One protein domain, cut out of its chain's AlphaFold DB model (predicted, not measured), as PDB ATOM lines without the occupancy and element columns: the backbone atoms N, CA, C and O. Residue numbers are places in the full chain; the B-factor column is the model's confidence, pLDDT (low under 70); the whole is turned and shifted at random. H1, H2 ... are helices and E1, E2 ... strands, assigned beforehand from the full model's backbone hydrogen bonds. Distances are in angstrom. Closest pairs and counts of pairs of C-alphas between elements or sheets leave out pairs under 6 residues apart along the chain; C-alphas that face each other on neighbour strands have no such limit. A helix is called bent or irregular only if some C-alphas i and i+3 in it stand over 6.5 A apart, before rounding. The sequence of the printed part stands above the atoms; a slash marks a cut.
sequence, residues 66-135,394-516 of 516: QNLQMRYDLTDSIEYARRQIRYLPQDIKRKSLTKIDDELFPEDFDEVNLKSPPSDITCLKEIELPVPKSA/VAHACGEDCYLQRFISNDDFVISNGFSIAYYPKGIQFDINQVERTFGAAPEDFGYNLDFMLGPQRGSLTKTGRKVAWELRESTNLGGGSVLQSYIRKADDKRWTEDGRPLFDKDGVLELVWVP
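This is residues 66 to 135 and 394 to 516 of the 516 residues of a protein of Oidiodendron maius Zn (UniProt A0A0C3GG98). Picture one strongly twisted sheet folded round on itself: the long strands E1, E11, E10 and E9 make a wall, and from the first part of bent E9 the short strands E7, E6, E5 and E2 turn off as a second wing. A looped lobe with E8 and H3 lies off to one side of this body, while H1 is over E10 and H2 sits near one end of the long strands. The 193 printed residues, with fewer than half in named elements, run H1 E1 E2 E3 E4 H2 E5 E6 E7 E8 H3 E9 E10 E11; the class is mostly strand, and the ten-strand sheet is branched and mixed. The whole is compact, with a radius of gyration of the C-alphas of 17.5 A and spans of 53 by 46 by 29 A.

Find C-alpha 66 at (8.717, 44.548, 13.733), where H1 begins, residues 66 to 72. E1, residues 77 to 90, then runs 40.6 A to C-alpha 90 at (-6.735, 14.081, 28.550). Next come E2 at 97 to 99, E3 at 110 to 113 and E4 at 127 to 132. Beyond the cut find H2 at 395 to 398, E5 at 406 to 408, E6 at 413 to 416, E7 at 420 to 423, E8 at 439 to 441 and H3 at 451 to 454. E9, 468 to 479, spans 31.1 A; E10, 482 to 489, 23.6 A; E11, 507 to 515, 26.5 A, ending at C-alpha 515 at (-5.461, 26.691, 20.615).

Start at E1: antiparallel E3, with N 78 to O 112 at 2.9 A, and parallel E4, with N 86 to O 127 at 2.8 A, lie on one side, and parallel E11, with N 81 to O 509 at 3.0 A, on the other. E9, E10 and E11 form a meander, each strand the antiparallel neighbour of the one before; look at N 485 to O 512, 2.9 A, and N 476 to O 484, 2.8 A. E9 bends by 56 degrees at residue 473, and its residues 468 to 471 pair with E7, N 421 to O 470 at 2.9 A. E5, E6 and E7 are a second meander, with N 414 to O 422 at 2.8 A and N 407 to O 415 at 3.0 A; edge strand E2 is parallel to E5, N 98 to O 406 at 2.8 A. H1 is on the sheet at a height of 9.2 A, and H2 is at the sheet's level, C-alphas 397 and 482 being closest to E10 at 5.0 A. E8 pairs with no named strand, and H3 is not on the sheet. In H1 every O i to N i+4 pair is within hydrogen-bond range; H2 and H3 are too short for such a pair.

The C-alphas of Ser 119 and Phe 446 are the two farthest apart, 53.3 A. Residues 136 to 393 are not printed, and C-alphas 135 and 394 are 12.3 A apart across the cut. The links E3 to E4, E7 to E8, H3 to E9 and E10 to E11 are long. Mean pLDDT of the printed part is 95.8, and no printed residue is under 70.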
ATOM      1  N   GLN A  66       7.926  43.312  13.632       95.12
ATOM      2  CA  GLN A  66       8.717  44.548  13.733       95.12
ATOM      3  C   GLN A  66       8.967  44.962  15.193       95.12
ATOM      4  O   GLN A  66      10.051  45.441  15.532       95.12
ATOM      5  N   ASN A  67       8.006  44.739  16.095       96.56
ATOM      6  CA  ASN A  67       8.221  44.974  17.524       96.56
ATOM      7  C   ASN A  67       9.259  44.008  18.114       96.56
ATOM      8  O   ASN A  67      10.108  44.445  18.895       96.56
ATOM      9  N   LEU A  68       9.228  42.728  17.722       97.19
ATOM     10  CA  LEU A  68      10.267  41.763  18.093       97.19
ATOM     11  C   LEU A  68      11.631  42.174  17.523       97.19
ATOM     12  O   LEU A  68      12.622  42.129  18.251       97.19
ATOM     13  N   GLN A  69      11.674  42.646  16.273       97.06
ATOM     14  CA  GLN A  69      12.887  43.146  15.627       97.06
ATOM     15  C   GLN A  69      13.529  44.265  16.445       97.06
ATOM     16  O   GLN A  69      14.702  44.172  16.795       97.06
ATOM     17  N   MET A  70      12.756  45.291  16.808       96.56
ATOM     18  CA  MET A  70      13.263  46.421  17.593       96.56
ATOM     19  C   MET A  70      13.696  46.014  19.005       96.56
ATOM     20  O   MET A  70      14.680  46.535  19.524       96.56
ATOM     21  N   ARG A  71      12.955  45.111  19.657       96.50
ATOM     22  CA  ARG A  71      13.205  44.742  21.058       96.50
ATOM     23  C   ARG A  71      14.388  43.793  21.225       96.50
ATOM     24  O   ARG A  71      15.085  43.877  22.235       96.50
ATOM     25  N   TYR A  72      14.598  42.903  20.258       96.75
ATOM     26  CA  TYR A  72      15.626  41.860  20.297       96.75
ATOM     27  C   TYR A  72      16.728  42.044  19.253       96.75
ATOM     28  O   TYR A  72      17.532  41.131  19.057       96.75
ATOM     29  N   ASP A  73      16.777  43.223  18.628       97.12
ATOM     30  CA  ASP A  73      17.809  43.627  17.673       97.12
ATOM     31  C   ASP A  73      17.952  42.620  16.523       97.12
ATOM     32  O   ASP A  73      19.042  42.123  16.244       97.12
ATOM     33  N   LEU A  74      16.828  42.218  15.915       97.69
ATOM     34  CA  LEU A  74      16.847  41.264  14.802       97.69
ATOM     35  C   LEU A  74      17.302  41.934  13.502       97.69
ATOM     36  O   LEU A  74      16.994  43.100  13.236       97.69
ATOM     37  N   THR A  75      17.994  41.175  12.659       96.75
ATOM     38  CA  THR A  75      18.371  41.611  11.313       96.75
ATOM     39  C   THR A  75      17.150  41.862  10.428       96.75
ATOM     40  O   THR A  75      16.070  41.327  10.657       96.75
ATOM     41  N   ASP A  76      17.322  42.663   9.372       96.38
ATOM     42  CA  ASP A  76      16.242  42.928   8.408       96.38
ATOM     43  C   ASP A  76      15.797  41.670   7.652       96.38
ATOM     44  O   ASP A  76      14.661  41.599   7.199       96.38
ATOM     45  N   SER A  77      16.693  40.698   7.479       96.69
ATOM     46  CA  SER A  77      16.380  39.404   6.877       96.69
ATOM     47  C   SER A  77      16.382  38.339   7.962       96.69
ATOM     48  O   SER A  77      17.378  38.204   8.676       96.69
ATOM     49  N   ILE A  78      15.275  37.610   8.078       98.00
ATOM     50  CA  ILE A  78      15.081  36.546   9.061       98.00
ATOM     51  C   ILE A  78      14.566  35.270   8.390       98.00
ATOM     52  O   ILE A  78      13.953  35.326   7.325       98.00
ATOM     53  N   GLU A  79      14.779  34.138   9.045       97.88
ATOM     54  CA  GLU A  79      14.000  32.915   8.849       97.88
ATOM     55  C   GLU A  79      12.785  32.968   9.777       97.88
ATOM     56  O   GLU A  79      12.926  33.240  10.973       97.88
ATOM     57  N   TYR A  80      11.592  32.715   9.255       97.69
ATOM     58  CA  TYR A  80      10.350  32.775  10.011       97.69
ATOM     59  C   TYR A  80       9.551  31.485   9.853       97.69
ATOM     60  O   TYR A  80       9.378  30.975   8.751       97.69
ATOM     61  N   ALA A  81       9.023  30.975  10.961       96.19
ATOM     62  CA  ALA A  81       8.077  29.871  10.938       96.19
ATOM     63  C   ALA A  81       6.992  30.056  11.994       96.19
ATOM     64  O   ALA A  81       7.236  30.548  13.096       96.19
ATOM     65  N   ARG A  82       5.780  29.606  11.675       95.69
ATOM     66  CA  ARG A  82       4.639  29.628  12.591       95.69
ATOM     67  C   ARG A  82       3.930  28.286  12.558       95.69
ATOM     68  O   ARG A  82       3.698  27.727  11.490       95.69
ATOM     69  N   ARG A  83       3.544  27.779  13.727       95.25
ATOM     70  CA  ARG A  83       2.757  26.546  13.842       95.25
ATOM     71  C   ARG A  83       1.598  26.720  14.812       95.25
ATOM     72  O   ARG A  83       1.767  27.206  15.931       95.25
ATOM     73  N   GLN A  84       0.415  26.287  14.385       96.12
ATOM     74  CA  GLN A  84      -0.747  26.168  15.258       96.12
ATOM     75  C   GLN A  84      -0.738  24.803  15.954       96.12
ATOM     76  O   GLN A  84      -0.649  23.758  15.306       96.12
ATOM     77  N   ILE A  85      -0.836  24.831  17.279       96.44
ATOM     78  CA  ILE A  85      -0.828  23.668  18.158       96.44
ATOM     79  C   ILE A  85      -2.200  23.551  18.808       96.44
ATOM     80  O   ILE A  85      -2.556  24.337  19.687       96.44
ATOM     81  N   ARG A  86      -2.965  22.543  18.408       96.38
ATOM     82  CA  ARG A  86      -4.234  22.211  19.038       96.38
ATOM     83  C   ARG A  86      -3.986  21.293  20.226       96.38
ATOM     84  O   ARG A  86      -3.604  20.134  20.063       96.38
ATOM     85  N   TYR A  87      -4.170  21.804  21.438       96.06
ATOM     86  CA  TYR A  87      -3.976  20.991  22.635       96.06
ATOM     87  C   TYR A  87      -5.225  20.157  22.928       96.06
ATOM     88  O   TYR A  87      -6.349  20.643  22.880       96.06
ATOM     89  N   LEU A  88      -5.026  18.891  23.281       96.19
ATOM     90  CA  LEU A  88      -6.087  17.940  23.595       96.19
ATOM     91  C   LEU A  88      -5.954  17.498  25.058       96.19
ATOM     92  O   LEU A  88      -5.182  16.577  25.344       96.19
ATOM     93  N   PRO A  89      -6.669  18.133  26.007       96.31
ATOM     94  CA  PRO A  89      -6.618  17.740  27.410       96.31
ATOM     95  C   PRO A  89      -7.163  16.326  27.608       96.31
ATOM     96  O   PRO A  89      -8.285  16.015  27.207       96.31
ATOM     97  N   GLN A  90      -6.385  15.472  28.267       96.12
ATOM     98  CA  GLN A  90      -6.735  14.081  28.550       96.12
ATOM     99  C   GLN A  90      -6.485  13.743  30.020       96.12
ATOM    100  O   GLN A  90      -5.599  14.307  30.662       96.12
ATOM    101  N   ASP A  91      -7.230  12.776  30.555       96.12
ATOM    102  CA  ASP A  91      -7.015  12.244  31.907       96.12
ATOM    103  C   ASP A  91      -5.782  11.308  31.928       96.12
ATOM    104  O   ASP A  91      -5.877  10.096  32.130       96.12
ATOM    105  N   ILE A  92      -4.605  11.882  31.669       94.81
ATOM    106  CA  ILE A  92      -3.296  11.220  31.629       94.81
ATOM    107  C   ILE A  92      -2.340  11.874  32.629       94.81
ATOM    108  O   ILE A  92      -2.447  13.058  32.930       94.81
ATOM    109  N   LYS A  93      -1.367  11.108  33.132       94.25
ATOM    110  CA  LYS A  93      -0.288  11.672  33.957       94.25
ATOM    111  C   LYS A  93       0.690  12.466  33.090       94.25
ATOM    112  O   LYS A  93       1.046  12.007  32.001       94.25
ATOM    113  N   ARG A  94       1.195  13.587  33.614       94.88
ATOM    114  CA  ARG A  94       2.301  14.338  33.005       94.88
ATOM    115  C   ARG A  94       3.524  13.443  32.821       94.88
ATOM    116  O   ARG A  94       3.996  12.811  33.765       94.88
ATOM    117  N   LYS A  95       4.041  13.407  31.593       94.69
ATOM    118  CA  LYS A  95       5.326  12.788  31.246       94.69
ATOM    119  C   LYS A  95       6.367  13.885  31.056       94.69
ATOM    120  O   LYS A  95       6.032  14.962  30.575       94.69
ATOM    121  N   SER A  96       7.627  13.596  31.374       92.19
ATOM    122  CA  SER A  96       8.739  14.514  31.087       92.19
ATOM    123  C   SER A  96       8.981  14.693  29.584       92.19
ATOM    124  O   SER A  96       9.525  15.715  29.179       92.19
ATOM    125  N   LEU A  97       8.597  13.708  28.764       96.69
ATOM    126  CA  LEU A  97       8.689  13.735  27.307       96.69
ATOM    127  C   LEU A  97       7.503  12.992  26.678       96.69
ATOM    128  O   LEU A  97       7.177  11.866  27.067       96.69
ATOM    129  N   THR A  98       6.880  13.619  25.688       96.44
ATOM    130  CA  THR A  98       5.758  13.087  24.908       96.44
ATOM    131  C   THR A  98       6.176  12.999  23.447       96.44
ATOM    132  O   THR A  98       6.663  13.978  22.896       96.44
ATOM    133  N   LYS A  99       6.013  11.834  22.817       95.88
ATOM    134  CA  LYS A  99       6.253  11.698  21.376       95.88
ATOM    135  C   LYS A  99       5.033  12.188  20.608       95.88
ATOM    136  O   LYS A  99       3.917  11.796  20.949       95.88
ATOM    137  N   ILE A 100       5.271  13.021  19.611       93.94
ATOM    138  CA  ILE A 100       4.304  13.469  18.619       93.94
ATOM    139  C   ILE A 100       4.488  12.563  17.404       93.94
ATOM    140  O   ILE A 100       5.612  12.389  16.945       93.94
ATOM    141  N   ASP A 101       3.402  11.985  16.901       94.19
ATOM    142  CA  ASP A 101       3.416  11.221  15.647       94.19
ATOM    143  C   ASP A 101       3.108  12.144  14.458       94.19
ATOM    144  O   ASP A 101       2.137  11.957  13.730       94.19
ATOM    145  N   ASP A 102       3.880  13.225  14.354       95.56
ATOM    146  CA  ASP A 102       3.771  14.261  13.326       95.56
ATOM    147  C   ASP A 102       5.115  15.004  13.221       95.56
ATOM    148  O   ASP A 102       5.968  14.904  14.114       95.56
ATOM    149  N   GLU A 103       5.296  15.747  12.140       96.19
ATOM    150  CA  GLU A 103       6.418  16.661  11.929       96.19
ATOM    151  C   GLU A 103       6.016  18.065  12.395       96.19
ATOM    152  O   GLU A 103       4.918  18.559  12.100       96.19
ATOM    153  N   LEU A 104       6.891  18.719  13.160       96.69
ATOM    154  CA  LEU A 104       6.620  20.057  13.672       96.69
ATOM    155  C   LEU A 104       6.725  21.102  12.550       96.69
ATOM    156  O   LEU A 104       5.842  21.954  12.418       96.69
ATOM    157  N   PHE A 105       7.761  20.993  11.719       95.88
ATOM    158  CA  PHE A 105       8.041  21.828  10.555       95.88
ATOM    159  C   PHE A 105       8.495  20.941   9.376       95.88
ATOM    160  O   PHE A 105       9.691  20.782   9.149       95.88
ATOM    161  N   PRO A 106       7.542  20.371   8.607       93.81
ATOM    162  CA  PRO A 106       7.823  19.501   7.455       93.81
ATOM    163  C   PRO A 106       8.405  20.248   6.240       93.81
ATOM    164  O   PRO A 106       8.814  19.630   5.259       93.81
ATOM    165  N   GLU A 107       8.385  21.579   6.277       90.44
ATOM    166  CA  GLU A 107       8.843  22.476   5.219       90.44
ATOM    167  C   GLU A 107       9.908  23.424   5.786       90.44
ATOM    168  O   GLU A 107       9.936  23.685   6.994       90.44
ATOM    169  N   ASP A 108      10.774  23.940   4.911       91.25
ATOM    170  CA  ASP A 108      11.774  24.942   5.283       91.25
ATOM    171  C   ASP A 108      11.109  26.234   5.792       91.25
ATOM    172  O   ASP A 108       9.962  26.547   5.465       91.25
ATOM    173  N   PHE A 109      11.837  26.998   6.609       95.62
ATOM    174  CA  PHE A 109      11.334  28.258   7.157       95.62
ATOM    175  C   PHE A 109      11.264  29.330   6.063       95.62
ATOM    176  O   PHE A 109      12.117  29.388   5.175       95.62
ATOM    177  N   ASP A 110      10.281  30.223   6.158       96.38
ATOM    178  CA  ASP A 110      10.132  31.332   5.224       96.38
ATOM    179  C   ASP A 110      11.291  32.322   5.376       96.38
ATOM    180  O   ASP A 110      11.594  32.788   6.477       96.38
ATOM    181  N   GLU A 111      11.903  32.726   4.265       96.44
ATOM    182  CA  GLU A 111      12.848  33.840   4.277       96.44
ATOM    183  C   GLU A 111      12.095  35.169   4.158       96.44
ATOM    184  O   GLU A 111      11.552  35.512   3.106       96.44
ATOM    185  N   VAL A 112      12.095  35.953   5.233       96.62
ATOM    186  CA  VAL A 112      11.348  37.209   5.313       96.62
ATOM    187  C   VAL A 112      12.303  38.394   5.365       96.62
ATOM    188  O   VAL A 112      13.217  38.447   6.188       96.62
ATOM    189  N   ASN A 113      12.065  39.387   4.505       95.94
ATOM    190  CA  ASN A 113      12.675  40.709   4.619       95.94
ATOM    191  C   ASN A 113      11.700  41.656   5.328       95.94
ATOM    192  O   ASN A 113      10.681  42.038   4.761       95.94
ATOM    193  N   LEU A 114      12.026  42.079   6.545       93.62
ATOM    194  CA  LEU A 114      11.174  42.903   7.407       93.62
ATOM    195  C   LEU A 114      10.943  44.329   6.884       93.62
ATOM    196  O   LEU A 114      10.031  45.008   7.351       93.62
ATOM    197  N   LYS A 115      11.719  44.780   5.888       92.88
ATOM    198  CA  LYS A 115      11.480  46.046   5.165       92.88
ATOM    199  C   LYS A 115      10.453  45.916   4.041       92.88
ATOM    200  O   LYS A 115       9.968  46.925   3.536       92.88
ATOM    201  N   SER A 116      10.169  44.693   3.617       93.69
ATOM    202  CA  SER A 116       9.197  44.368   2.577       93.69
ATOM    203  C   SER A 116       8.584  42.996   2.883       93.69
ATOM    204  O   SER A 116       8.863  42.035   2.154       93.69
ATOM    205  N   PRO A 117       7.843  42.873   3.999       91.81
ATOM    206  CA  PRO A 117       7.344  41.585   4.457       91.81
ATOM    207  C   PRO A 117       6.289  41.027   3.492       91.81
ATOM    208  O   PRO A 117       5.594  41.799   2.821       91.81
ATOM    209  N   PRO A 118       6.157  39.694   3.394       92.38
ATOM    210  CA  PRO A 118       5.085  39.079   2.626       92.38
ATOM    211  C   PRO A 118       3.735  39.282   3.329       92.38
ATOM    212  O   PRO A 118       3.675  39.534   4.531       92.38
ATOM    213  N   SER A 119       2.642  39.145   2.578       88.50
ATOM    214  CA  SER A 119       1.286  39.169   3.146       88.50
ATOM    215  C   SER A 119       0.965  37.882   3.914       88.50
ATOM    216  O   SER A 119       0.368  37.922   4.989       88.50
ATOM    217  N   ASP A 120       1.384  36.751   3.346       89.81
ATOM    218  CA  ASP A 120       1.108  35.404   3.830       89.81
ATOM    219  C   ASP A 120       2.421  34.635   4.003       89.81
ATOM    220  O   ASP A 120       3.414  34.913   3.324       89.81
ATOM    221  N   ILE A 121       2.401  33.664   4.907       92.69
ATOM    222  CA  ILE A 121       3.509  32.748   5.203       92.69
ATOM    223  C   ILE A 121       3.168  31.327   4.754       92.69
ATOM    224  O   ILE A 121       2.014  31.020   4.428       92.69
ATOM    225  N   THR A 122       4.159  30.439   4.786       92.31
ATOM    226  CA  THR A 122       3.956  29.009   4.572       92.31
ATOM    227  C   THR A 122       2.912  28.470   5.549       92.31
ATOM    228  O   THR A 122       3.038  28.549   6.774       92.31
ATOM    229  N   CYS A 123       1.821  27.948   4.985       89.62
ATOM    230  CA  CYS A 123       0.618  27.629   5.739       89.62
ATOM    231  C   CYS A 123       0.586  26.157   6.141       89.62
ATOM    232  O   CYS A 123       0.083  25.291   5.423       89.62
ATOM    233  N   LEU A 124       1.131  25.886   7.320       92.25
ATOM    234  CA  LEU A 124       1.230  24.545   7.872       92.25
ATOM    235  C   LEU A 124      -0.088  24.085   8.509       92.25
ATOM    236  O   LEU A 124      -0.773  24.843   9.200       92.25
ATOM    237  N   LYS A 125      -0.425  22.804   8.324       91.62
ATOM    238  CA  LYS A 125      -1.572  22.182   8.998       91.62
ATOM    239  C   LYS A 125      -1.368  22.198  10.520       91.62
ATOM    240  O   LYS A 125      -0.260  21.994  11.011       91.62
ATOM    241  N   GLU A 126      -2.450  22.405  11.268       92.75
ATOM    242  CA  GLU A 126      -2.413  22.297  12.729       92.75
ATOM    243  C   GLU A 126      -1.967  20.907  13.200       92.75
ATOM    244  O   GLU A 126      -2.248  19.899  12.544       92.75
ATOM    245  N   ILE A 127      -1.303  20.864  14.356       94.38
ATOM    246  CA  ILE A 127      -0.884  19.613  15.007       94.38
ATOM    247  C   ILE A 127      -1.709  19.418  16.264       94.38
ATOM    248  O   ILE A 127      -1.942  20.370  17.009       94.38
ATOM    249  N   GLU A 128      -2.108  18.182  16.528       95.06
ATOM    250  CA  GLU A 128      -2.827  17.833  17.746       95.06
ATOM    251  C   GLU A 128      -1.864  17.266  18.793       95.06
ATOM    252  O   GLU A 128      -1.179  16.273  18.548       95.06
ATOM    253  N   LEU A 129      -1.828  17.873  19.981       94.88
ATOM    254  CA  LEU A 129      -0.969  17.433  21.081       94.88
ATOM    255  C   LEU A 129      -1.787  16.956  22.282       94.88
ATOM    256  O   LEU A 129      -2.503  17.761  22.882       94.88
ATOM    257  N   PRO A 130      -1.658  15.685  22.709       94.31
ATOM    258  CA  PRO A 130      -2.247  15.240  23.961       94.31
ATOM    259  C   PRO A 130      -1.515  15.888  25.141       94.31
ATOM    260  O   PRO A 130      -0.298  15.757  25.287       94.31
ATOM    261  N   VAL A 131      -2.272  16.549  26.014       96.19
ATOM    262  CA  VAL A 131      -1.748  17.195  27.224       96.19
ATOM    263  C   VAL A 131      -2.454  16.652  28.469       96.19
ATOM    264  O   VAL A 131      -3.633  16.287  28.399       96.19
ATOM    265  N   PRO A 132      -1.771  16.573  29.624       96.19
ATOM    266  CA  PRO A 132      -2.418  16.249  30.887       96.19
ATOM    267  C   PRO A 132      -3.499  17.272  31.207       96.19
ATOM    268  O   PRO A 132      -3.290  18.480  31.117       96.19
ATOM    269  N   LYS A 133      -4.666  16.795  31.619       95.81
ATOM    270  CA  LYS A 133      -5.698  17.658  32.169       95.81
ATOM    271  C   LYS A 133      -5.267  18.126  33.558       95.81
ATOM    272  O   LYS A 133      -5.324  17.360  34.519       95.81
ATOM    273  N   SER A 134      -4.894  19.394  33.665       95.81
ATOM    274  CA  SER A 134      -4.499  20.024  34.924       95.81
ATOM    275  C   SER A 134      -5.304  21.293  35.206       95.81
ATOM    276  O   SER A 134      -6.054  21.790  34.360       95.81
ATOM    277  N   ALA A 135      -5.146  21.829  36.416       95.56
ATOM    278  CA  ALA A 135      -5.692  23.131  36.783       95.56
ATOM    279  C   ALA A 135      -5.126  24.245  35.884       95.56
ATOM    280  O   ALA A 135      -4.104  24.070  35.215       95.56
ATOM    281  N   VAL A 394       1.823  29.727  28.995       97.50
ATOM    282  CA  VAL A 394       1.226  28.609  28.237       97.50
ATOM    283  C   VAL A 394       0.193  27.825  29.057       97.50
ATOM    284  O   VAL A 394      -0.758  27.271  28.502       97.50
ATOM    285  N   ALA A 395       0.291  27.864  30.389       97.00
ATOM    286  CA  ALA A 395      -0.684  27.258  31.287       97.00
ATOM    287  C   ALA A 395      -2.099  27.853  31.160       97.00
ATOM    288  O   ALA A 395      -3.079  27.182  31.491       97.00
ATOM    289  N   HIS A 396      -2.241  29.084  30.651       95.31
ATOM    290  CA  HIS A 396      -3.553  29.669  30.355       95.31
ATOM    291  C   HIS A 396      -4.258  28.989  29.174       95.31
ATOM    292  O   HIS A 396      -5.491  29.009  29.121       95.31
ATOM    293  N   ALA A 397      -3.502  28.370  28.265       96.25
ATOM    294  CA  ALA A 397      -4.050  27.563  27.186       96.25
ATOM    295  C   ALA A 397      -4.347  26.143  27.685       96.25
ATOM    296  O   ALA A 397      -5.507  25.769  27.896       96.25
ATOM    297  N   CYS A 398      -3.298  25.373  27.962       95.81
ATOM    298  CA  CYS A 398      -3.405  23.922  28.087       95.81
ATOM    299  C   CYS A 398      -3.287  23.376  29.522       95.81
ATOM    300  O   CYS A 398      -3.351  22.166  29.719       95.81
ATOM    301  N   GLY A 399      -3.226  24.258  30.528       96.25
ATOM    302  CA  GLY A 399      -3.154  23.904  31.948       96.25
ATOM    303  C   GLY A 399      -1.735  23.970  32.523       96.25
ATOM    304  O   GLY A 399      -0.748  23.940  31.798       96.25
ATOM    305  N   GLU A 400      -1.628  24.095  33.846       96.50
ATOM    306  CA  GLU A 400      -0.360  24.252  34.574       96.50
ATOM    307  C   GLU A 400       0.673  23.134  34.329       96.50
ATOM    308  O   GLU A 400       1.867  23.427  34.308       96.50
ATOM    309  N   ASP A 401       0.254  21.892  34.056       96.25
ATOM    310  CA  ASP A 401       1.180  20.786  33.758       96.25
ATOM    311  C   ASP A 401       1.898  20.940  32.407       96.25
ATOM    312  O   ASP A 401       2.929  20.297  32.186       96.25
ATOM    313  N   CYS A 402       1.389  21.790  31.509       95.25
ATOM    314  CA  CYS A 402       2.024  22.047  30.220       95.25
ATOM    315  C   CYS A 402       3.372  22.748  30.339       95.25
ATOM    316  O   CYS A 402       4.217  22.582  29.458       95.25
ATOM    317  N   TYR A 403       3.577  23.554  31.383       97.75
ATOM    318  CA  TYR A 403       4.825  24.283  31.544       97.75
ATOM    319  C   TYR A 403       5.993  23.298  31.709       97.75
ATOM    320  O   TYR A 403       5.930  22.338  32.486       97.75
ATOM    321  N   LEU A 404       7.044  23.498  30.911       97.81
ATOM    322  CA  LEU A 404       8.224  22.637  30.779       97.81
ATOM    323  C   LEU A 404       7.931  21.176  30.391       97.81
ATOM    324  O   LEU A 404       8.828  20.335  30.454       97.81
ATOM    325  N   GLN A 405       6.705  20.834  29.974       97.12
ATOM    326  CA  GLN A 405       6.448  19.535  29.352       97.12
ATOM    327  C   GLN A 405       7.170  19.492  28.004       97.12
ATOM    328  O   GLN A 405       7.114  20.457  27.237       97.12
ATOM    329  N   ARG A 406       7.838  18.372  27.709       98.00
ATOM    330  CA  ARG A 406       8.542  18.215  26.435       98.00
ATOM    331  C   ARG A 406       7.734  17.435  25.424       98.00
ATOM    332  O   ARG A 406       7.125  16.415  25.767       98.00
ATOM    333  N   PHE A 407       7.823  17.865  24.175       97.94
ATOM    334  CA  PHE A 407       7.268  17.160  23.033       97.94
ATOM    335  C   PHE A 407       8.353  16.960  21.981       97.94
ATOM    336  O   PHE A 407       9.054  17.911  21.663       97.94
ATOM    337  N   ILE A 408       8.502  15.739  21.479       97.81
ATOM    338  CA  ILE A 408       9.451  15.387  20.414       97.81
ATOM    339  C   ILE A 408       8.673  14.972  19.171       97.81
ATOM    340  O   ILE A 408       7.790  14.122  19.281       97.81
ATOM    341  N   SER A 409       8.992  15.564  18.030       97.44
ATOM    342  CA  SER A 409       8.372  15.281  16.734       97.44
ATOM    343  C   SER A 409       9.219  14.336  15.875       97.44
ATOM    344  O   SER A 409      10.342  13.980  16.243       97.44
ATOM    345  N   ASN A 410       8.662  13.892  14.745       96.94
ATOM    346  CA  ASN A 410       9.313  12.951  13.824       96.94
ATOM    347  C   ASN A 410      10.458  13.583  13.006       96.94
ATOM    348  O   ASN A 410      11.328  12.863  12.524       96.94
ATOM    349  N   ASP A 411      10.489  14.910  12.912       96.56
ATOM    350  CA  ASP A 411      11.496  15.746  12.243       96.56
ATOM    351  C   ASP A 411      12.565  16.284  13.216       96.56
ATOM    352  O   ASP A 411      13.136  17.351  13.010       96.56
ATOM    353  N   ASP A 412      12.843  15.553  14.303       97.50
ATOM    354  CA  ASP A 412      13.922  15.851  15.258       97.50
ATOM    355  C   ASP A 412      13.826  17.240  15.937       97.50
ATOM    356  O   ASP A 412      14.831  17.780  16.416       97.50
ATOM    357  N   PHE A 413      12.622  17.810  16.053       98.31
ATOM    358  CA  PHE A 413      12.370  18.946  16.939       98.31
ATOM    359  C   PHE A 413      11.954  18.485  18.337       98.31
ATOM    360  O   PHE A 413      11.264  17.483  18.533       98.31
ATOM    361  N   VAL A 414      12.353  19.263  19.341       98.56
ATOM    362  CA  VAL A 414      11.932  19.112  20.731       98.56
ATOM    363  C   VAL A 414      11.426  20.450  21.246       98.56
ATOM    364  O   VAL A 414      12.194  21.395  21.426       98.56
ATOM    365  N   ILE A 415      10.130  20.516  21.536       98.56
ATOM    366  CA  ILE A 415       9.510  21.639  22.235       98.56
ATOM    367  C   ILE A 415       9.731  21.421  23.728       98.56
ATOM    368  O   ILE A 415       9.164  20.491  24.295       98.56
ATOM    369  N   SER A 416      10.507  22.285  24.376       98.50
ATOM    370  CA  SER A 416      10.526  22.421  25.836       98.50
ATOM    371  C   SER A 416       9.585  23.560  26.197       98.50
ATOM    372  O   SER A 416       9.957  24.735  26.150       98.50
ATOM    373  N   ASN A 417       8.321  23.213  26.454       97.62
ATOM    374  CA  ASN A 417       7.217  24.164  26.406       97.62
ATOM    375  C   ASN A 417       7.386  25.307  27.420       97.62
ATOM    376  O   ASN A 417       7.520  25.076  28.621       97.62
ATOM    377  N   GLY A 418       7.388  26.548  26.934       97.25
ATOM    378  CA  GLY A 418       7.687  27.720  27.756       97.25
ATOM    379  C   GLY A 418       9.180  28.008  27.989       97.25
ATOM    380  O   GLY A 418       9.493  28.855  28.821       97.25
ATOM    381  N   PHE A 419      10.104  27.351  27.282       98.56
ATOM    382  CA  PHE A 419      11.534  27.672  27.349       98.56
ATOM    383  C   PHE A 419      12.223  27.720  25.981       98.56
ATOM    384  O   PHE A 419      12.781  28.755  25.626       98.56
ATOM    385  N   SER A 420      12.184  26.641  25.198       98.69
ATOM    386  CA  SER A 420      12.884  26.580  23.909       98.69
ATOM    387  C   SER A 420      12.232  25.613  22.926       98.69
ATOM    388  O   SER A 420      11.433  24.749  23.300       98.69
ATOM    389  N   ILE A 421      12.604  25.758  21.658       98.69
ATOM    390  CA  ILE A 421      12.367  24.775  20.604       98.69
ATOM    391  C   ILE A 421      13.733  24.413  20.038       98.69
ATOM    392  O   ILE A 421      14.406  25.262  19.456       98.69
ATOM    393  N   ALA A 422      14.163  23.176  20.265       98.50
ATOM    394  CA  ALA A 422      15.462  22.678  19.831       98.50
ATOM    395  C   ALA A 422      15.309  21.779  18.603       98.50
ATOM    396  O   ALA A 422      14.453  20.902  18.602       98.50
ATOM    397  N   TYR A 423      16.164  21.962  17.604       98.38
ATOM    398  CA  TYR A 423      16.271  21.108  16.425       98.38
ATOM    399  C   TYR A 423      17.612  20.374  16.427       98.38
ATOM    400  O   TYR A 423      18.656  20.961  16.740       98.38
ATOM    401  N   TYR A 424      17.589  19.088  16.076       98.19
ATOM    402  CA  TYR A 424      18.761  18.217  16.061       98.19
ATOM    403  C   TYR A 424      19.082  17.764  14.627       98.19
ATOM    404  O   TYR A 424      18.736  16.647  14.250       98.19
ATOM    405  N   PRO A 425      19.819  18.562  13.826       96.00
ATOM    406  CA  PRO A 425      20.035  18.309  12.390       96.00
ATOM    407  C   PRO A 425      20.792  17.012  12.059       96.00
ATOM    408  O   PRO A 425      20.877  16.611  10.902       96.00
ATOM    409  N   LYS A 426      21.391  16.357  13.061       96.31
ATOM    410  CA  LYS A 426      22.096  15.069  12.923       96.31
ATOM    411  C   LYS A 426      21.375  13.929  13.652       96.31
ATOM    412  O   LYS A 426      21.987  12.896  13.936       96.31
ATOM    413  N   GLY A 427      20.104  14.139  13.988       96.50
ATOM    414  CA  GLY A 427      19.258  13.225  14.739       96.50
ATOM    415  C   GLY A 427      19.589  13.129  16.230       96.50
ATOM    416  O   GLY A 427      20.692  13.441  16.705       96.50
ATOM    417  N   ILE A 428      18.619  12.629  16.990       95.81
ATOM    418  CA  ILE A 428      18.729  12.427  18.440       95.81
ATOM    419  C   ILE A 428      19.350  11.049  18.731       95.81
ATOM    420  O   ILE A 428      18.675  10.051  18.962       95.81
ATOM    421  N   GLN A 429      20.685  10.997  18.715       92.25
ATOM    422  CA  GLN A 429      21.489   9.785  18.969       92.25
ATOM    423  C   GLN A 429      22.122   9.777  20.375       92.25
ATOM    424  O   GLN A 429      23.300   9.461  20.548       92.25
ATOM    425  N   PHE A 430      21.377  10.226  21.382       93.50
ATOM    426  CA  PHE A 430      21.800  10.299  22.784       93.50
ATOM    427  C   PHE A 430      20.589  10.096  23.701       93.50
ATOM    428  O   PHE A 430      19.446  10.143  23.244       93.50
ATOM    429  N   ASP A 431      20.818   9.880  24.998       94.12
ATOM    430  CA  ASP A 431      19.715   9.805  25.958       94.12
ATOM    431  C   ASP A 431      19.130  11.200  26.213       94.12
ATOM    432  O   ASP A 431      19.694  12.021  26.936       94.12
ATOM    433  N   ILE A 432      17.977  11.466  25.606       93.56
ATOM    434  CA  ILE A 432      17.230  12.721  25.749       93.56
ATOM    435  C   ILE A 432      16.690  12.950  27.173       93.56
ATOM    436  O   ILE A 432      16.267  14.058  27.509       93.56
ATOM    437  N   ASN A 433      16.681  11.927  28.031       93.75
ATOM    438  CA  ASN A 433      16.264  12.072  29.426       93.75
ATOM    439  C   ASN A 433      17.391  12.574  30.332       93.75
ATOM    440  O   ASN A 433      17.103  13.036  31.432       93.75
ATOM    441  N   GLN A 434      18.649  12.519  29.884       95.50
ATOM    442  CA  GLN A 434      19.762  13.103  30.626       95.50
ATOM    443  C   GLN A 434      19.781  14.623  30.465       95.50
ATOM    444  O   GLN A 434      19.706  15.152  29.349       95.50
ATOM    445  N   VAL A 435      19.950  15.314  31.593       97.06
ATOM    446  CA  VAL A 435      20.206  16.756  31.644       97.06
ATOM    447  C   VAL A 435      21.459  17.064  30.825       97.06
ATOM    448  O   VAL A 435      22.502  16.432  30.997       97.06
ATOM    449  N   GLU A 436      21.363  18.034  29.921       97.75
ATOM    450  CA  GLU A 436      22.519  18.524  29.171       97.75
ATOM    451  C   GLU A 436      23.389  19.403  30.062       97.75
ATOM    452  O   GLU A 436      22.892  20.311  30.724       97.75
ATOM    453  N   ARG A 437      24.702  19.181  30.067       96.56
ATOM    454  CA  ARG A 437      25.625  20.006  30.847       96.56
ATOM    455  C   ARG A 437      25.923  21.346  30.161       96.56
ATOM    456  O   ARG A 437      27.033  21.565  29.685       96.56
ATOM    457  N   THR A 438      24.931  22.233  30.079       96.50
ATOM    458  CA  THR A 438      25.070  23.605  29.538       96.50
ATOM    459  C   THR A 438      25.451  24.646  30.602       96.50
ATOM    460  O   THR A 438      25.866  25.755  30.269       96.50
ATOM    461  N   PHE A 439      25.351  24.271  31.876       95.62
ATOM    462  CA  PHE A 439      25.660  25.077  33.058       95.62
ATOM    463  C   PHE A 439      26.643  24.337  33.973       95.62
ATOM    464  O   PHE A 439      26.875  23.134  33.816       95.62
ATOM    465  N   GLY A 440      27.212  25.064  34.931       95.00
ATOM    466  CA  GLY A 440      28.133  24.537  35.937       95.00
ATOM    467  C   GLY A 440      27.804  25.017  37.347       95.00
ATOM    468  O   GLY A 440      26.927  25.862  37.549       95.00
ATOM    469  N   ALA A 441      28.525  24.463  38.318       94.06
ATOM    470  CA  ALA A 441      28.530  24.934  39.699       94.06
ATOM    471  C   ALA A 441      29.485  26.128  39.877       94.06
ATOM    472  O   ALA A 441      30.384  26.341  39.060       94.06
ATOM    473  N   ALA A 442      29.310  26.895  40.954       88.19
ATOM    474  CA  ALA A 442      30.186  28.010  41.303       88.19
ATOM    475  C   ALA A 442      30.502  28.030  42.813       88.19
ATOM    476  O   ALA A 442      29.633  27.728  43.630       88.19
ATOM    477  N   PRO A 443      31.723  28.432  43.221       86.31
ATOM    478  CA  PRO A 443      32.813  28.923  42.381       86.31
ATOM    479  C   PRO A 443      33.636  27.806  41.723       86.31
ATOM    480  O   PRO A 443      34.180  28.030  40.643       86.31
ATOM    481  N   GLU A 444      33.701  26.613  42.321       92.19
ATOM    482  CA  GLU A 444      34.391  25.458  41.745       92.19
ATOM    483  C   GLU A 444      33.420  24.417  41.177       92.19
ATOM    484  O   GLU A 444      32.560  23.879  41.884       92.19
ATOM    485  N   ASP A 445      33.627  24.067  39.908       93.94
ATOM    486  CA  ASP A 445      32.959  22.944  39.259       93.94
ATOM    487  C   ASP A 445      33.903  21.733  39.174       93.94
ATOM    488  O   ASP A 445      34.858  21.711  38.395       93.94
ATOM    489  N   PHE A 446      33.631  20.712  39.985       94.44
ATOM    490  CA  PHE A 446      34.394  19.465  40.046       94.44
ATOM    491  C   PHE A 446      33.865  18.379  39.103       94.44
ATOM    492  O   PHE A 446      34.370  17.256  39.123       94.44
ATOM    493  N   GLY A 447      32.830  18.657  38.310       92.50
ATOM    494  CA  GLY A 447      32.203  17.658  37.444       92.50
ATOM    495  C   GLY A 447      31.006  16.952  38.080       92.50
ATOM    496  O   GLY A 447      30.042  16.689  37.376       92.50
ATOM    497  N   TYR A 448      31.021  16.709  39.393       94.44
ATOM    498  CA  TYR A 448      29.995  15.911  40.092       94.44
ATOM    499  C   TYR A 448      29.103  16.720  41.046       94.44
ATOM    500  O   TYR A 448      28.262  16.149  41.742       94.44
ATOM    501  N   ASN A 449      29.295  18.042  41.127       96.75
ATOM    502  CA  ASN A 449      28.625  18.915  42.099       96.75
ATOM    503  C   ASN A 449      27.099  18.744  42.134       96.75
ATOM    504  O   ASN A 449      26.500  18.799  43.207       96.75
ATOM    505  N   LEU A 450      26.506  18.550  40.953       96.19
ATOM    506  CA  LEU A 450      25.066  18.614  40.700       96.19
ATOM    507  C   LEU A 450      24.405  17.226  40.601       96.19
ATOM    508  O   LEU A 450      23.176  17.117  40.580       96.19
ATOM    509  N   ASP A 451      25.206  16.156  40.568       95.31
ATOM    510  CA  ASP A 451      24.758  14.796  40.243       95.31
ATOM    511  C   ASP A 451      23.714  14.265  41.235       95.31
ATOM    512  O   ASP A 451      22.847  13.471  40.873       95.31
ATOM    513  N   PHE A 452      23.760  14.705  42.498       94.00
ATOM    514  CA  PHE A 452      22.848  14.208  43.533       94.00
ATOM    515  C   PHE A 452      21.391  14.677  43.344       94.00
ATOM    516  O   PHE A 452      20.470  14.032  43.868       94.00
ATOM    517  N   MET A 453      21.184  15.795  42.634       94.75
ATOM    518  CA  MET A 453      19.858  16.334  42.294       94.75
ATOM    519  C   MET A 453      19.496  16.092  40.839       94.75
ATOM    520  O   MET A 453      18.364  15.707  40.563       94.75
ATOM    521  N   LEU A 454      20.438  16.307  39.922       94.56
ATOM    522  CA  LEU A 454      20.171  16.297  38.483       94.56
ATOM    523  C   LEU A 454      20.534  14.969  37.806       94.56
ATOM    524  O   LEU A 454      20.200  14.761  36.641       94.56
ATOM    525  N   GLY A 455      21.190  14.061  38.535       93.38
ATOM    526  CA  GLY A 455      21.777  12.846  37.979       93.38
ATOM    527  C   GLY A 455      23.009  13.130  37.107       93.38
ATOM    528  O   GLY A 455      23.375  14.288  36.899       93.38
ATOM    529  N   PRO A 456      23.656  12.078  36.572       91.19
ATOM    530  CA  PRO A 456      24.745  12.233  35.615       91.19
ATOM    531  C   PRO A 456      24.279  13.004  34.377       91.19
ATOM    532  O   PRO A 456      23.332  12.604  33.695       91.19
ATOM    533  N   GLN A 457      24.963  14.105  34.080       95.50
ATOM    534  CA  GLN A 457      24.645  14.961  32.941       95.50
ATOM    535  C   GLN A 457      25.356  14.473  31.674       95.50
ATOM    536  O   GLN A 457      26.513  14.045  31.716       95.50
ATOM    537  N   ARG A 458      24.696  14.594  30.518       95.94
ATOM    538  CA  ARG A 458      25.337  14.358  29.216       95.94
ATOM    539  C   ARG A 458      26.175  15.562  28.794       95.94
ATOM    540  O   ARG A 458      25.909  16.693  29.197       95.94
ATOM    541  N   GLY A 459      27.157  15.322  27.925       96.12
ATOM    542  CA  GLY A 459      27.963  16.390  27.335       96.12
ATOM    543  C   GLY A 459      27.112  17.433  26.603       96.12
ATOM    544  O   GLY A 459      26.097  17.098  25.984       96.12
ATOM    545  N   SER A 460      27.545  18.693  26.680       96.56
ATOM    546  CA  SER A 460      26.940  19.791  25.925       96.56
ATOM    547  C   SER A 460      27.080  19.570  24.418       96.56
ATOM    548  O   SER A 460      28.119  19.115  23.937       96.56
ATOM    549  N   LEU A 461      26.033  19.917  23.673       97.12
ATOM    550  CA  LEU A 461      26.009  19.927  22.212       97.12
ATOM    551  C   LEU A 461      26.358  21.304  21.634       97.12
ATOM    552  O   LEU A 461      26.403  21.467  20.412       97.12
ATOM    553  N   THR A 462      26.648  22.286  22.485       96.56
ATOM    554  CA  THR A 462      27.193  23.583  22.082       96.56
ATOM    555  C   THR A 462      28.431  23.403  21.191       96.56
ATOM    556  O   THR A 462      29.362  22.686  21.551       96.56
ATOM    557  N   LYS A 463      28.459  24.083  20.037       97.12
ATOM    558  CA  LYS A 463      29.541  24.066  19.030       97.12
ATOM    559  C   LYS A 463      29.791  22.719  18.334       97.12
ATOM    560  O   LYS A 463      30.853  22.520  17.752       97.12
ATOM    561  N   THR A 464      28.845  21.783  18.406       96.88
ATOM    562  CA  THR A 464      28.993  20.448  17.788       96.88
ATOM    563  C   THR A 464      28.299  20.310  16.433       96.88
ATOM    564  O   THR A 464      28.366  19.245  15.824       96.88
ATOM    565  N   GLY A 465      27.536  21.317  16.005       96.75
ATOM    566  CA  GLY A 465      26.644  21.204  14.851       96.75
ATOM    567  C   GLY A 465      25.476  20.225  15.012       96.75
ATOM    568  O   GLY A 465      24.762  19.971  14.049       96.75
ATOM    569  N   ARG A 466      25.273  19.631  16.198       97.44
ATOM    570  CA  ARG A 466      24.236  18.607  16.438       97.44
ATOM    571  C   ARG A 466      22.937  19.150  17.020       97.44
ATOM    572  O   ARG A 466      21.983  18.389  17.126       97.44
ATOM    573  N   LYS A 467      22.918  20.413  17.441       97.94
ATOM    574  CA  LYS A 467      21.771  21.077  18.062       97.94
ATOM    575  C   LYS A 467      21.762  22.545  17.663       97.94
ATOM    576  O   LYS A 467      22.821  23.167  17.591       97.94
ATOM    577  N   VAL A 468      20.568  23.078  17.477       97.88
ATOM    578  CA  VAL A 468      20.260  24.506  17.447       97.88
ATOM    579  C   VAL A 468      18.980  24.727  18.248       97.88
ATOM    580  O   VAL A 468      18.150  23.823  18.312       97.88
ATOM    581  N   ALA A 469      18.807  25.882  18.888       98.19
ATOM    582  CA  ALA A 469      17.566  26.180  19.594       98.19
ATOM    583  C   ALA A 469      17.115  27.631  19.413       98.19
ATOM    584  O   ALA A 469      17.933  28.555  19.398       98.19
ATOM    585  N   TRP A 470      15.799  27.802  19.329       98.62
ATOM    586  CA  TRP A 470      15.113  29.079  19.469       98.62
ATOM    587  C   TRP A 470      14.648  29.205  20.917       98.62
ATOM    588  O   TRP A 470      13.953  28.331  21.434       98.62
ATOM    589  N   GLU A 471      15.040  30.284  21.585       98.12
ATOM    590  CA  GLU A 471      14.687  30.531  22.983       98.12
ATOM    591  C   GLU A 471      13.435  31.381  23.082       98.12
ATOM    592  O   GLU A 471      13.284  32.357  22.344       98.12
ATOM    593  N   LEU A 472      12.568  31.057  24.036       98.50
ATOM    594  CA  LEU A 472      11.389  31.852  24.316       98.50
ATOM    595  C   LEU A 472      11.802  33.267  24.717       98.50
ATOM    596  O   LEU A 472      12.646  33.473  25.597       98.50
ATOM    597  N   ARG A 473      11.159  34.245  24.088       96.94
ATOM    598  CA  ARG A 473      11.328  35.656  24.421       96.94
ATOM    599  C   ARG A 473      10.064  36.262  24.998       96.94
ATOM    600  O   ARG A 473      10.158  36.978  25.991       96.94
ATOM    601  N   GLU A 474       8.912  35.936  24.420       96.62
ATOM    602  CA  GLU A 474       7.623  36.505  24.819       96.62
ATOM    603  C   GLU A 474       6.494  35.491  24.703       96.62
ATOM    604  O   GLU A 474       6.529  34.565  23.889       96.62
ATOM    605  N   SER A 475       5.460  35.681  25.511       98.06
ATOM    606  CA  SER A 475       4.192  34.980  25.383       98.06
ATOM    607  C   SER A 475       3.009  35.916  25.621       98.06
ATOM    608  O   SER A 475       2.966  36.686  26.586       98.06
ATOM    609  N   THR A 476       2.007  35.800  24.755       97.06
ATOM    610  CA  THR A 476       0.800  36.630  24.757       97.06
ATOM    611  C   THR A 476      -0.427  35.747  24.925       97.06
ATOM    612  O   THR A 476      -0.678  34.850  24.123       97.06
ATOM    613  N   ASN A 477      -1.220  36.015  25.961       94.31
ATOM    614  CA  ASN A 477      -2.534  35.399  26.115       94.31
ATOM    615  C   ASN A 477      -3.506  36.067  25.133       94.31
ATOM    616  O   ASN A 477      -3.806  37.252  25.269       94.31
ATOM    617  N   LEU A 478      -3.980  35.309  24.145       94.69
ATOM    618  CA  LEU A 478      -4.885  35.793  23.098       94.69
ATOM    619  C   LEU A 478      -6.364  35.729  23.522       94.69
ATOM    620  O   LEU A 478      -7.247  36.133  22.768       94.69
ATOM    621  N   GLY A 479      -6.651  35.230  24.727       89.94
ATOM    622  CA  GLY A 479      -8.006  34.934  25.177       89.94
ATOM    623  C   GLY A 479      -8.542  33.630  24.579       89.94
ATOM    624  O   GLY A 479      -7.875  32.948  23.809       89.94
ATOM    625  N   GLY A 480      -9.742  33.219  25.002       90.00
ATOM    626  CA  GLY A 480     -10.388  32.003  24.482       90.00
ATOM    627  C   GLY A 480      -9.673  30.683  24.806       90.00
ATOM    628  O   GLY A 480     -10.053  29.648  24.273       90.00
ATOM    629  N   GLY A 481      -8.671  30.699  25.693       92.62
ATOM    630  CA  GLY A 481      -7.803  29.545  25.940       92.62
ATOM    631  C   GLY A 481      -6.664  29.417  24.928       92.62
ATOM    632  O   GLY A 481      -6.137  28.317  24.785       92.62
ATOM    633  N   SER A 482      -6.291  30.503  24.249       96.75
ATOM    634  CA  SER A 482      -5.196  30.520  23.283       96.75
ATOM    635  C   SER A 482      -4.008  31.353  23.764       96.75
ATOM    636  O   SER A 482      -4.175  32.398  24.397       96.75
ATOM    637  N   VAL A 483      -2.795  30.901  23.450       97.94
ATOM    638  CA  VAL A 483      -1.537  31.579  23.808       97.94
ATOM    639  C   VAL A 483      -0.596  31.560  22.610       97.94
ATOM    640  O   VAL A 483      -0.339  30.501  22.043       97.94
ATOM    641  N   LEU A 484      -0.067  32.727  22.250       98.00
ATOM    642  CA  LEU A 484       1.038  32.878  21.307       98.00
ATOM    643  C   LEU A 484       2.359  32.876  22.076       98.00
ATOM    644  O   LEU A 484       2.478  33.581  23.077       98.00
ATOM    645  N   GLN A 485       3.344  32.130  21.592       98.50
ATOM    646  CA  GLN A 485       4.714  32.129  22.096       98.50
ATOM    647  C   GLN A 485       5.672  32.450  20.951       98.50
ATOM    648  O   GLN A 485       5.615  31.784  19.918       98.50
ATOM    649  N   SER A 486       6.557  33.427  21.146       98.50
ATOM    650  CA  SER A 486       7.554  33.832  20.149       98.50
ATOM    651  C   SER A 486       8.957  33.470  20.636       98.50
ATOM    652  O   SER A 486       9.394  33.881  21.720       98.50
ATOM    653  N   TYR A 487       9.663  32.690  19.824       98.75
ATOM    654  CA  TYR A 487      10.992  32.160  20.090       98.75
ATOM    655  C   TYR A 487      11.998  32.740  19.101       98.75
ATOM    656  O   TYR A 487      11.694  32.907  17.921       98.75
ATOM    657  N   ILE A 488      13.208  33.032  19.573       98.50
ATOM    658  CA  ILE A 488      14.240  33.702  18.779       98.50
ATOM    659  C   ILE A 488      15.547  32.918  18.818       98.50
ATOM    660  O   ILE A 488      16.016  32.507  19.882       98.50
ATOM    661  N   ARG A 489      16.169  32.790  17.645       98.00
ATOM    662  CA  ARG A 489      17.546  32.342  17.440       98.00
ATOM    663  C   ARG A 489      18.325  33.465  16.762       98.00
ATOM    664  O   ARG A 489      17.883  33.989  15.748       98.00
ATOM    665  N   LYS A 490      19.499  33.813  17.282       97.81
ATOM    666  CA  LYS A 490      20.379  34.803  16.647       97.81
ATOM    667  C   LYS A 490      21.353  34.135  15.673       97.81
ATOM    668  O   LYS A 490      21.837  33.036  15.953       97.81
ATOM    669  N   ALA A 491      21.650  34.784  14.548       95.88
ATOM    670  CA  ALA A 491      22.640  34.335  13.564       95.88
ATOM    671  C   ALA A 491      24.051  34.260  14.167       95.88
ATOM    672  O   ALA A 491      24.839  33.373  13.849       95.88
ATOM    673  N   ASP A 492      24.361  35.186  15.074       95.38
ATOM    674  CA  ASP A 492      25.655  35.309  15.739       95.38
ATOM    675  C   ASP A 492      25.740  34.536  17.070       95.38
ATOM    676  O   ASP A 492      26.716  34.681  17.818       95.38
ATOM    677  N   ASP A 493      24.760  33.670  17.366       96.00
ATOM    678  CA  ASP A 493      24.784  32.816  18.551       96.00
ATOM    679  C   ASP A 493      25.928  31.794  18.458       96.00
ATOM    680  O   ASP A 493      25.856  30.758  17.792       96.00
ATOM    681  N   LYS A 494      27.003  32.071  19.201       96.12
ATOM    682  CA  LYS A 494      28.225  31.256  19.231       96.12
ATOM    683  C   LYS A 494      27.996  29.826  19.720       96.12
ATOM    684  O   LYS A 494      28.907  29.002  19.567       96.12
ATOM    685  N   ARG A 495      26.846  29.519  20.334       96.44
ATOM    686  CA  ARG A 495      26.506  28.147  20.720       96.44
ATOM    687  C   ARG A 495      26.212  27.278  19.505       96.44
ATOM    688  O   ARG A 495      26.547  26.094  19.518       96.44
ATOM    689  N   TRP A 496      25.651  27.868  18.456       97.38
ATOM    690  CA  TRP A 496      25.152  27.181  17.268       97.38
ATOM    691  C   TRP A 496      26.147  27.308  16.113       97.38
ATOM    692  O   TRP A 496      25.890  27.930  15.085       97.38
ATOM    693  N   THR A 497      27.324  26.714  16.317       96.94
ATOM    694  CA  THR A 497      28.408  26.655  15.327       96.94
ATOM    695  C   THR A 497      28.900  25.218  15.125       96.94
ATOM    696  O   THR A 497      28.699  24.354  15.982       96.94
ATOM    697  N   GLU A 498      29.560  24.962  14.001       96.69
ATOM    698  CA  GLU A 498      30.318  23.743  13.708       96.69
ATOM    699  C   GLU A 498      31.663  24.140  13.090       96.69
ATOM    700  O   GLU A 498      31.709  24.953  12.168       96.69
ATOM    701  N   ASP A 499      32.771  23.640  13.643       94.94
ATOM    702  CA  ASP A 499      34.132  23.987  13.203       94.94
ATOM    703  C   ASP A 499      34.386  25.508  13.104       94.94
ATOM    704  O   ASP A 499      35.102  26.006  12.234       94.94
ATOM    705  N   GLY A 500      33.761  26.271  14.009       92.69
ATOM    706  CA  GLY A 500      33.846  27.733  14.066       92.69
ATOM    707  C   GLY A 500      32.964  28.478  13.059       92.69
ATOM    708  O   GLY A 500      32.997  29.707  13.038       92.69
ATOM    709  N   ARG A 501      32.166  27.774  12.249       95.69
ATOM    710  CA  ARG A 501      31.211  28.361  11.299       95.69
ATOM    711  C   ARG A 501      29.798  28.372  11.893       95.69
ATOM    712  O   ARG A 501      29.409  27.365  12.482       95.69
ATOM    713  N   PRO A 502      29.031  29.467  11.765       96.00
ATOM    714  CA  PRO A 502      27.614  29.484  12.128       96.00
ATOM    715  C   PRO A 502      26.830  28.403  11.380       96.00
ATOM    716  O   PRO A 502      27.101  28.153  10.206       96.00
ATOM    717  N   LEU A 503      25.866  27.772  12.055       95.56
ATOM    718  CA  LEU A 503      24.942  26.827  11.412       95.56
ATOM    719  C   LEU A 503      23.912  27.524  10.517       95.56
ATOM    720  O   LEU A 503      23.366  26.895   9.619       95.56
ATOM    721  N   PHE A 504      23.667  28.806  10.770       94.44
ATOM    722  CA  PHE A 504      22.712  29.643  10.058       94.44
ATOM    723  C   PHE A 504      23.313  31.037   9.891       94.44
ATOM    724  O   PHE A 504      24.057  31.499  10.759       94.44
ATOM    725  N   ASP A 505      22.979  31.717   8.801       94.75
ATOM    726  CA  ASP A 505      23.477  33.055   8.463       94.75
ATOM    727  C   ASP A 505      22.464  34.181   8.742       94.75
ATOM    728  O   ASP A 505      22.835  35.355   8.720       94.75
ATOM    729  N   LYS A 506      21.213  33.830   9.065       97.12
ATOM    730  CA  LYS A 506      20.122  34.751   9.425       97.12
ATOM    731  C   LYS A 506      19.647  34.543  10.856       97.12
ATOM    732  O   LYS A 506      19.848  33.478  11.451       97.12
ATOM    733  N   ASP A 507      19.020  35.571  11.417       98.38
ATOM    734  CA  ASP A 507      18.237  35.427  12.642       98.38
ATOM    735  C   ASP A 507      16.986  34.591  12.349       98.38
ATOM    736  O   ASP A 507      16.440  34.649  11.252       98.38
ATOM    737  N   GLY A 508      16.530  33.810  13.322       98.06
ATOM    738  CA  GLY A 508      15.351  32.963  13.207       98.06
ATOM    739  C   GLY A 508      14.273  33.363  14.211       98.06
ATOM    740  O   GLY A 508      14.565  33.544  15.395       98.06
ATOM    741  N   VAL A 509      13.024  33.433  13.760       98.38
ATOM    742  CA  VAL A 509      11.837  33.662  14.590       98.38
ATOM    743  C   VAL A 509      10.864  32.508  14.393       98.38
ATOM    744  O   VAL A 509      10.500  32.173  13.271       98.38
ATOM    745  N   LEU A 510      10.435  31.906  15.495       97.69
ATOM    746  CA  LEU A 510       9.493  30.797  15.490       97.69
ATOM    747  C   LEU A 510       8.320  31.131  16.404       97.69
ATOM    748  O   LEU A 510       8.522  31.510  17.558       97.69
ATOM    749  N   GLU A 511       7.099  30.978  15.909       97.69
ATOM    750  CA  GLU A 511       5.883  31.218  16.677       97.69
ATOM    751  C   GLU A 511       5.041  29.953  16.854       97.69
ATOM    752  O   GLU A 511       4.653  29.305  15.882       97.69
ATOM    753  N   LEU A 512       4.712  29.622  18.105       97.62
ATOM    754  CA  LEU A 512       3.725  28.590  18.425       97.62
ATOM    755  C   LEU A 512       2.436  29.244  18.912       97.62
ATOM    756  O   LEU A 512       2.446  30.017  19.872       97.62
ATOM    757  N   VAL A 513       1.318  28.904  18.273       97.38
ATOM    758  CA  VAL A 513      -0.019  29.354  18.678       97.38
ATOM    759  C   VAL A 513      -0.781  28.173  19.258       97.38
ATOM    760  O   VAL A 513      -1.259  27.313  18.523       97.38
ATOM    761  N   TRP A 514      -0.903  28.132  20.581       97.56
ATOM    762  CA  TRP A 514      -1.682  27.122  21.291       97.56
ATOM    763  C   TRP A 514      -3.167  27.467  21.217       97.56
ATOM    764  O   TRP A 514      -3.535  28.586  21.570       97.56
ATOM    765  N   VAL A 515      -4.008  26.521  20.792       96.19
ATOM    766  CA  VAL A 515      -5.461  26.691  20.615       96.19
ATOM    767  C   VAL A 515      -6.249  25.474  21.141       96.19
ATOM    768  O   VAL A 515      -5.705  24.367  21.132       96.19
ATOM    769  N   PRO A 516      -7.487  25.669  21.641       93.62
ATOM    770  CA  PRO A 516      -8.331  24.602  22.204       93.62
ATOM    771  C   PRO A 516      -8.879  23.577  21.199       93.62
ATOM    772  O   PRO A 516      -8.973  23.882  19.989       93.62
TER     773      PRO A 516